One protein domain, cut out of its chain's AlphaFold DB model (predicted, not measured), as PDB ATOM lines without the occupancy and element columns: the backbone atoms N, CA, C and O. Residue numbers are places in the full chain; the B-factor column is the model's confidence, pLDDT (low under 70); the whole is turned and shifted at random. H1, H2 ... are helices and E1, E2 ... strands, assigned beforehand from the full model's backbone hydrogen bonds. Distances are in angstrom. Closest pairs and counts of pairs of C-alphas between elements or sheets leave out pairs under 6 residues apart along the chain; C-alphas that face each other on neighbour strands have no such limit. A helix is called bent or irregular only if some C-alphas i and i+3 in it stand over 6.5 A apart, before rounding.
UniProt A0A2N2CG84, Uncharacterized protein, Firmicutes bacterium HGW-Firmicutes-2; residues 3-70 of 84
ATOM      1  N   THR A   3      -4.841  35.366   5.227       95.69
ATOM      2  CA  THR A   3      -4.147  36.575   5.686       95.69
ATOM      3  C   THR A   3      -2.666  36.451   5.352       95.69
ATOM      4  O   THR A   3      -2.038  35.438   5.661       95.69
ATOM      5  N   LYS A   4      -2.097  37.481   4.718       95.25
ATOM      6  CA  LYS A   4      -0.697  37.509   4.281       95.25
ATOM      7  C   LYS A   4       0.140  38.403   5.189       95.25
ATOM      8  O   LYS A   4      -0.238  39.541   5.448       95.25
ATOM      9  N   LEU A   5       1.313  37.916   5.583       94.69
ATOM     10  CA  LEU A   5       2.318  38.668   6.328       94.69
ATOM     11  C   LEU A   5       3.653  38.653   5.583       94.69
ATOM     12  O   LEU A   5       4.091  37.613   5.079       94.69
ATOM     13  N   ALA A   6       4.315  39.808   5.544       91.69
ATOM     14  CA  ALA A   6       5.730  39.873   5.200       91.69
ATOM     15  C   ALA A   6       6.541  39.326   6.384       91.69
ATOM     16  O   ALA A   6       6.316  39.724   7.526       91.69
ATOM     17  N   SER A   7       7.453  38.395   6.119       87.69
ATOM     18  CA  SER A   7       8.302  37.764   7.133       87.69
ATOM     19  C   SER A   7       9.739  37.662   6.626       87.69
ATOM     20  O   SER A   7      10.008  37.925   5.455       87.69
ATOM     21  N   THR A   8      10.671  37.270   7.492       85.62
ATOM     22  CA  THR A   8      12.077  37.078   7.123       85.62
ATOM     23  C   THR A   8      12.558  35.748   7.686       85.62
ATOM     24  O   THR A   8      12.345  35.461   8.863       85.62
ATOM     25  N   GLY A   9      13.206  34.925   6.860       77.06
ATOM     26  CA  GLY A   9      13.784  33.660   7.311       77.06
ATOM     27  C   GLY A   9      15.028  33.883   8.174       77.06
ATOM     28  O   GLY A   9      15.929  34.618   7.781       77.06
ATOM     29  N   GLY A  10      15.116  33.225   9.334       74.94
ATOM     30  CA  GLY A  10      16.222  33.430  10.284       74.94
ATOM     31  C   GLY A  10      17.602  32.989   9.777       74.94
ATOM     32  O   GLY A  10      18.606  33.561  10.190       74.94
ATOM     33  N   PHE A  11      17.655  32.011   8.864       70.44
ATOM     34  CA  PHE A  11      18.914  31.459   8.347       70.44
ATOM     35  C   PHE A  11      19.536  32.339   7.253       70.44
ATOM     36  O   PHE A  11      20.661  32.804   7.395       70.44
ATOM     37  N   LEU A  12      18.784  32.621   6.184       67.88
ATOM     38  CA  LEU A  12      19.285  33.382   5.029       67.88
ATOM     39  C   LEU A  12      19.035  34.894   5.137       67.88
ATOM     40  O   LEU A  12      19.465  35.649   4.269       67.88
ATOM     41  N   LYS A  13      18.305  35.345   6.171       70.25
ATOM     42  CA  LYS A  13      17.807  36.727   6.321       70.25
ATOM     43  C   LYS A  13      17.093  37.257   5.067       70.25
ATOM     44  O   LYS A  13      17.013  38.463   4.851       70.25
ATOM     45  N   THR A  14      16.564  36.355   4.245       70.50
ATOM     46  CA  THR A  14      15.832  36.671   3.019       70.50
ATOM     47  C   THR A  14      14.361  36.914   3.340       70.50
ATOM     48  O   THR A  14      13.811  36.320   4.274       70.50
ATOM     49  N   GLY A  15      13.739  37.819   2.584       76.62
ATOM     50  CA  GLY A  15      12.316  38.111   2.695       76.62
ATOM     51  C   GLY A  15      11.473  36.916   2.259       76.62
ATOM     52  O   GLY A  15      11.620  36.412   1.148       76.62
ATOM     53  N   ASN A  16      10.560  36.509   3.131       86.62
ATOM     54  CA  ASN A  16       9.633  35.406   2.943       86.62
ATOM     55  C   ASN A  16       8.190  35.920   3.073       86.62
ATOM     56  O   ASN A  16       7.920  37.024   3.555       86.62
ATOM     57  N   THR A  17       7.222  35.108   2.660       89.88
ATOM     58  CA  THR A  17       5.801  35.381   2.899       89.88
ATOM     59  C   THR A  17       5.229  34.295   3.794       89.88
ATOM     60  O   THR A  17       5.319  33.120   3.453       89.88
ATOM     61  N   THR A  18       4.599  34.695   4.898       92.69
ATOM     62  CA  THR A  18       3.817  33.787   5.743       92.69
ATOM     63  C   THR A  18       2.341  33.974   5.422       92.69
ATOM     64  O   THR A  18       1.848  35.105   5.374       92.69
ATOM     65  N   LEU A  19       1.634  32.869   5.195       95.56
ATOM     66  CA  LEU A  19       0.193  32.858   4.965       95.56
ATOM     67  C   LEU A  19      -0.498  32.163   6.137       95.56
ATOM     68  O   LEU A  19      -0.148  31.041   6.483       95.56
ATOM     69  N   PHE A  20      -1.501  32.823   6.707       95.75
ATOM     70  CA  PHE A  20      -2.459  32.211   7.623       95.75
ATOM     71  C   PHE A  20      -3.720  31.884   6.839       95.75
ATOM     72  O   PHE A  20      -4.372  32.791   6.318       95.75
ATOM     73  N   VAL A  21      -4.053  30.601   6.732       96.56
ATOM     74  CA  VAL A  21      -5.178  30.127   5.924       96.56
ATOM     75  C   VAL A  21      -6.155  29.380   6.824       96.56
ATOM     76  O   VAL A  21      -5.851  28.297   7.304       96.56
ATOM     77  N   GLY A  22      -7.322  29.981   7.062       96.12
ATOM     78  CA  GLY A  22      -8.432  29.334   7.765       96.12
ATOM     79  C   GLY A  22      -9.343  28.632   6.765       96.12
ATOM     80  O   GLY A  22      -9.895  29.303   5.878       96.12
ATOM     81  N   VAL A  23      -9.465  27.312   6.897       96.19
ATOM     82  CA  VAL A  23     -10.236  26.408   6.031       96.19
ATOM     83  C   VAL A  23     -10.989  25.390   6.883       96.19
ATOM     84  O   VAL A  23     -10.590  25.123   8.012       96.19
ATOM     85  N   GLU A  24     -12.072  24.847   6.333       96.19
ATOM     86  CA  GLU A  24     -12.776  23.710   6.929       96.19
ATOM     87  C   GLU A  24     -11.926  22.434   6.816       96.19
ATOM     88  O   GLU A  24     -11.140  22.302   5.875       96.19
ATOM     89  N   GLU A  25     -12.125  21.481   7.729       95.88
ATOM     90  CA  GLU A  25     -11.335  20.243   7.820       95.88
ATOM     91  C   GLU A  25     -11.314  19.459   6.497       95.88
ATOM     92  O   GLU A  25     -10.248  19.098   6.001       95.88
ATOM     93  N   GLN A  26     -12.469  19.304   5.842       97.56
ATOM     94  CA  GLN A  26     -12.564  18.592   4.562       97.56
ATOM     95  C   GLN A  26     -11.832  19.272   3.388       97.56
ATOM     96  O   GLN A  26     -11.635  18.653   2.345       97.56
ATOM     97  N   GLU A  27     -11.443  20.544   3.517       97.19
ATOM     98  CA  GLU A  27     -10.727  21.289   2.472       97.19
ATOM     99  C   GLU A  27      -9.205  21.328   2.709       97.19
ATOM    100  O   GLU A  27      -8.476  21.839   1.852       97.19
ATOM    101  N   VAL A  28      -8.708  20.797   3.836       96.62
ATOM    102  CA  VAL A  28      -7.281  20.840   4.204       96.62
ATOM    103  C   VAL A  28      -6.415  20.205   3.117       96.62
ATOM    104  O   VAL A  28      -5.533  20.876   2.577       96.62
ATOM    105  N   ASP A  29      -6.708  18.969   2.710       97.44
ATOM    106  CA  ASP A  29      -5.909  18.240   1.711       97.44
ATOM    107  C   ASP A  29      -5.869  18.948   0.355       97.44
ATOM    108  O   ASP A  29      -4.835  19.025  -0.311       97.44
ATOM    109  N   LYS A  30      -6.994  19.539  -0.046       97.44
ATOM    110  CA  LYS A  30      -7.083  20.319  -1.281       97.44
ATOM    111  C   LYS A  30      -6.175  21.545  -1.230       97.44
ATOM    112  O   LYS A  30      -5.514  21.864  -2.217       97.44
ATOM    113  N   VAL A  31      -6.130  22.241  -0.097       96.56
ATOM    114  CA  VAL A  31      -5.276  23.423   0.095       96.56
ATOM    115  C   VAL A  31      -3.805  23.021   0.135       96.56
ATOM    116  O   VAL A  31      -2.993  23.679  -0.518       96.56
ATOM    117  N   LEU A  32      -3.470  21.922   0.815       95.69
ATOM    118  CA  LEU A  32      -2.121  21.351   0.806       95.69
ATOM    119  C   LEU A  32      -1.672  21.025  -0.621       95.69
ATOM    120  O   LEU A  32      -0.595  21.458  -1.026       95.69
ATOM    121  N   GLY A  33      -2.533  20.392  -1.423       96.44
ATOM    122  CA  GLY A  33      -2.246  20.098  -2.827       96.44
ATOM    123  C   GLY A  33      -2.033  21.355  -3.679       96.44
ATOM    124  O   GLY A  33      -1.171  21.378  -4.557       96.44
ATOM    125  N   ILE A  34      -2.770  22.442  -3.429       95.81
ATOM    126  CA  ILE A  34      -2.528  23.723  -4.116       95.81
ATOM    127  C   ILE A  34      -1.152  24.282  -3.739       95.81
ATOM    128  O   ILE A  34      -0.424  24.739  -4.622       95.81
ATOM    129  N   ILE A  35      -0.798  24.261  -2.451       94.44
ATOM    130  CA  ILE A  35       0.487  24.776  -1.971       94.44
ATOM    131  C   ILE A  35       1.633  23.944  -2.546       94.44
ATOM    132  O   ILE A  35       2.554  24.525  -3.104       94.44
ATOM    133  N   GLU A  36       1.556  22.616  -2.502       92.56
ATOM    134  CA  GLU A  36       2.574  21.717  -3.056       92.56
ATOM    135  C   GLU A  36       2.804  21.966  -4.555       92.56
ATOM    136  O   GLU A  36       3.938  22.137  -5.007       92.56
ATOM    137  N   ASN A  37       1.723  22.107  -5.327       93.81
ATOM    138  CA  ASN A  37       1.813  22.387  -6.760       93.81
ATOM    139  C   ASN A  37       2.432  23.761  -7.077       93.81
ATOM    140  O   ASN A  37       2.994  23.952  -8.158       93.81
ATOM    141  N   LYS A  38       2.305  24.744  -6.177       91.94
ATOM    142  CA  LYS A  38       2.777  26.124  -6.392       91.94
ATOM    143  C   LYS A  38       4.148  26.400  -5.783       91.94
ATOM    144  O   LYS A  38       4.910  27.188  -6.340       91.94
ATOM    145  N   CYS A  39       4.456  25.780  -4.655       90.38
ATOM    146  CA  CYS A  39       5.649  26.022  -3.863       90.38
ATOM    147  C   CYS A  39       6.634  24.875  -4.073       90.38
ATOM    148  O   CYS A  39       6.723  23.959  -3.264       90.38
ATOM    149  N   GLN A  40       7.395  24.944  -5.163       84.94
ATOM    150  CA  GLN A  40       8.432  23.959  -5.457       84.94
ATOM    151  C   GLN A  40       9.781  24.387  -4.889       84.94
ATOM    152  O   GLN A  40      10.139  25.568  -4.885       84.94
ATOM    153  N   THR A  41      10.532  23.401  -4.424       83.31
ATOM    154  CA  THR A  41      11.883  23.577  -3.912       83.31
ATOM    155  C   THR A  41      12.896  23.543  -5.055       83.31
ATOM    156  O   THR A  41      12.831  22.677  -5.927       83.31
ATOM    157  N   LYS A  42      13.856  24.470  -5.048       78.62
ATOM    158  CA  LYS A  42      14.970  24.539  -5.999       78.62
ATOM    159  C   LYS A  42      16.286  24.628  -5.242       78.62
ATOM    160  O   LYS A  42      16.360  25.229  -4.174       78.62
ATOM    161  N   LYS A  43      17.331  24.030  -5.801       78.00
ATOM    162  CA  LYS A  43      18.690  24.233  -5.306       78.00
ATOM    163  C   LYS A  43      19.281  25.451  -6.006       78.00
ATOM    164  O   LYS A  43      19.272  25.508  -7.234       78.00
ATOM    165  N   GLU A  44      19.760  26.416  -5.236       71.06
ATOM    166  CA  GLU A  44      20.447  27.602  -5.741       71.06
ATOM    167  C   GLU A  44      21.826  27.717  -5.095       71.06
ATOM    168  O   GLU A  44      22.034  27.346  -3.941       71.06
ATOM    169  N   LEU A  45      22.788  28.229  -5.857       70.94
ATOM    170  CA  LEU A  45      24.125  28.507  -5.352       70.94
ATOM    171  C   LEU A  45      24.126  29.912  -4.753       70.94
ATOM    172  O   LEU A  45      23.965  30.894  -5.475       70.94
ATOM    173  N   SER A  46      24.313  30.009  -3.439       69.69
ATOM    174  CA  SER A  46      24.469  31.293  -2.760       69.69
ATOM    175  C   SER A  46      25.943  31.589  -2.521       69.69
ATOM    176  O   SER A  46      26.694  30.753  -2.013       69.69
ATOM    177  N   LEU A  47      26.355  32.801  -2.890       67.94
ATOM    178  CA  LEU A  47      27.677  33.328  -2.584       67.94
ATOM    179  C   LEU A  47      27.601  34.001  -1.210       67.94
ATOM    180  O   LEU A  47      27.152  35.139  -1.079       67.94
ATOM    181  N   MET A  48      28.015  33.292  -0.163       56.66
ATOM    182  CA  MET A  48      28.188  33.900   1.155       56.66
ATOM    183  C   MET A  48      29.460  34.754   1.139       56.66
ATOM    184  O   MET A  48      30.543  34.189   1.082       56.66
ATOM    185  N   ASN A  49      29.323  36.088   1.146       59.06
ATOM    186  CA  ASN A  49      30.238  37.057   1.781       59.06
ATOM    187  C   ASN A  49      29.678  38.496   1.663       59.06
ATOM    188  O   ASN A  49      29.355  38.924   0.555       59.06
ATOM    189  N   PRO A  50      29.601  39.298   2.746       53.38
ATOM    190  CA  PRO A  50      29.591  40.752   2.611       53.38
ATOM    191  C   PRO A  50      30.992  41.225   2.176       53.38
ATOM    192  O   PRO A  50      31.983  40.614   2.584       53.38
ATOM    193  N   PRO A  51      31.119  42.293   1.368       47.88
ATOM    194  CA  PRO A  51      32.428  42.816   0.998       47.88
ATOM    195  C   PRO A  51      33.140  43.306   2.263       47.88
ATOM    196  O   PRO A  51      32.747  44.308   2.857       47.88
ATOM    197  N   ILE A  52      34.168  42.575   2.699       55.88
ATOM    198  CA  ILE A  52      35.097  43.032   3.733       55.88
ATOM    199  C   ILE A  52      36.028  44.031   3.036       55.88
ATOM    200  O   ILE A  52      36.794  43.608   2.168       55.88
ATOM    201  N   PRO A  53      36.006  45.334   3.376       56.59
ATOM    202  CA  PRO A  53      36.785  46.351   2.659       56.59
ATOM    203  C   PRO A  53      38.311  46.167   2.760       56.59
ATOM    204  O   PRO A  53      39.054  46.868   2.086       56.59
ATOM    205  N   SER A  54      38.780  45.257   3.619       57.50
ATOM    206  CA  SER A  54      40.189  45.044   3.966       57.50
ATOM    207  C   SER A  54      40.726  43.635   3.672       57.50
ATOM    208  O   SER A  54      41.846  43.320   4.076       57.50
ATOM    209  N   ALA A  55      39.974  42.767   2.988       52.03
ATOM    210  CA  ALA A  55      40.463  41.433   2.650       52.03
ATOM    211  C   ALA A  55      41.302  41.467   1.362       52.03
ATOM    212  O   ALA A  55      40.775  41.582   0.261       52.03
ATOM    213  N   ILE A  56      42.617  41.390   1.569       52.03
ATOM    214  CA  ILE A  56      43.674  40.838   0.709       52.03
ATOM    215  C   ILE A  56      43.127  40.131  -0.547       52.03
ATOM    216  O   ILE A  56      42.295  39.225  -0.444       52.03
ATOM    217  N   GLU A  57      43.643  40.521  -1.717       53.56
ATOM    218  CA  GLU A  57      43.455  39.836  -3.001       53.56
ATOM    219  C   GLU A  57      43.531  38.308  -2.817       53.56
ATOM    220  O   GLU A  57      44.597  37.767  -2.527       53.56
ATOM    221  N   GLY A  58      42.401  37.597  -2.935       54.84
ATOM    222  CA  GLY A  58      42.403  36.126  -2.912       54.84
ATOM    223  C   GLY A  58      41.269  35.412  -2.174       54.84
ATOM    224  O   GLY A  58      41.222  34.184  -2.224       54.84
ATOM    225  N   CYS A  59      40.325  36.100  -1.523       54.50
ATOM    226  CA  CYS A  59      39.159  35.411  -0.955       54.50
ATOM    227  C   CYS A  59      38.135  35.087  -2.062       54.50
ATOM    228  O   CYS A  59      37.191  35.840  -2.298       54.50
ATOM    229  N   MET A  60      38.353  33.989  -2.792       61.25
ATOM    230  CA  MET A  60      37.404  33.498  -3.794       61.25
ATOM    231  C   MET A  60      36.136  33.004  -3.076       61.25
ATOM    232  O   MET A  60      36.244  32.136  -2.204       61.25
ATOM    233  N   PRO A  61      34.941  33.542  -3.382       63.50
ATOM    234  CA  PRO A  61      33.717  33.082  -2.745       63.50
ATOM    235  C   PRO A  61      33.439  31.639  -3.179       63.50
ATOM    236  O   PRO A  61      33.327  31.355  -4.372       63.50
ATOM    237  N   TYR A  62      33.332  30.726  -2.212       66.62
ATOM    238  CA  TYR A  62      32.910  29.356  -2.487       66.62
ATOM    239  C   TYR A  62      31.380  29.309  -2.541       66.62
ATOM    240  O   TYR A  62      30.728  29.703  -1.569       66.62
ATOM    241  N   PRO A  63      30.790  28.857  -3.659       68.50
ATOM    242  CA  PRO A  63      29.347  28.734  -3.763       68.50
ATOM    243  C   PRO A  63      28.861  27.631  -2.821       68.50
ATOM    244  O   PRO A  63      29.313  26.488  -2.901       68.50
ATOM    245  N   VAL A  64      27.932  27.974  -1.931       77.69
ATOM    246  CA  VAL A  64      27.241  27.000  -1.083       77.69
ATOM    247  C   VAL A  64      25.903  26.684  -1.734       77.69
ATOM    248  O   VAL A  64      25.128  27.588  -2.048       77.69
ATOM    249  N   GLU A  65      25.634  25.398  -1.949       73.19
ATOM    250  CA  GLU A  65      24.342  24.944  -2.455       73.19
ATOM    251  C   GLU A  65      23.303  25.067  -1.336       73.19
ATOM    252  O   GLU A  65      23.339  24.348  -0.337       73.19
ATOM    253  N   ILE A  66      22.391  26.022  -1.489       76.25
ATOM    254  CA  ILE A  66      21.259  26.217  -0.593       76.25
ATOM    255  C   ILE A  66      19.986  25.724  -1.263       76.25
ATOM    256  O   ILE A  66      19.818  25.757  -2.479       76.25
ATOM    257  N   THR A  67      19.059  25.259  -0.441       72.19
ATOM    258  CA  THR A  67      17.728  24.877  -0.892       72.19
ATOM    259  C   THR A  67      16.791  26.054  -0.648       72.19
ATOM    260  O   THR A  67      16.617  26.478   0.492       72.19
ATOM    261  N   VAL A  68      16.223  26.606  -1.716       75.38
ATOM    262  CA  VAL A  68      15.330  27.771  -1.695       75.38
ATOM    263  C   VAL A  68      13.979  27.432  -2.310       75.38
ATOM    264  O   VAL A  68      13.843  26.530  -3.135       75.38
ATOM    265  N   GLY A  69      12.948  28.157  -1.889       78.00
ATOM    266  CA  GLY A  69      11.570  27.826  -2.235       78.00
ATOM    267  C   GLY A  69      11.009  26.705  -1.363       78.00
ATOM    268  O   GLY A  69      11.471  26.470  -0.247       78.00
ATOM    269  N   GLY A  70       9.979  26.032  -1.869       86.00
ATOM    270  CA  GLY A  70       9.127  25.176  -1.049       86.00
ATOM    271  C   GLY A  70       8.208  25.977  -0.120       86.00
ATOM    272  O   GLY A  70       8.188  27.210  -0.131       86.00
TER     273      GLY A  70
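Overview. This is residues 3 to 70 of the 84 residues of an uncharacterized protein of Firmicutes bacterium HGW-Firmicutes-2 (UniProt A0A2N2CG84). This is an open, extended chain of two separate two-stranded hairpins, E1 with E2 and E3 with E4, joined through one helix, H1. At one end residues 24 to 30 stand free, most of them in H1; at the other the loop residues 50 to 58 stick out beyond E3 and E4. The printed part has 68 residues, in the order E1, E2, H1, E3, E4; each sheet is one antiparallel pair, and the class is mixed, helices and strands. It is extended, a rod spanning 60 by 21 by 12 A, with a radius of gyration of the C-alphas of 18.2 A.

Along the chain. Find C-alpha 3 at (-4.147, 36.575, 5.686), where E1, residues 3 to 8, begins and runs 16.3 A. E2, residues 15 to 21, runs 19.5 A. H1, residues 25 to 38, starts at (-11.335, 20.243, 7.820) and runs 20.9 A; it is irregular, with C-alphas 26 and 29 7.2 A apart. E3, residues 41 to 47, runs 18.6 A, and E4, residues 63 to 69, runs 17.9 A to C-alpha 69 at (11.570, 27.826, -2.235).

Arrangement. Look first at the hairpin of E1 and E2, antiparallel at 152 degrees: N 5 and O 18 are 2.9 A apart, within hydrogen-bond range. In H1, 8 of 10 O i to N i+4 pairs are within that range. The hairpin of E3 and E4 is antiparallel at 146 degrees, with N 44 and O 66 2.8 A apart, within range. E1 and E2 are apart from both E3 and E4, and H1 is apart from E1 and E4.

Size, cuts and confidence. The farthest C-alphas, those of Gln 26 and Ile 56, are 60.6 A apart. The printed part has no cut; the link from E3 to E4, 15 residues, is long. Mean pLDDT of the printed part is 79.3, and residue 12 and residues 46 to 63 are under 70.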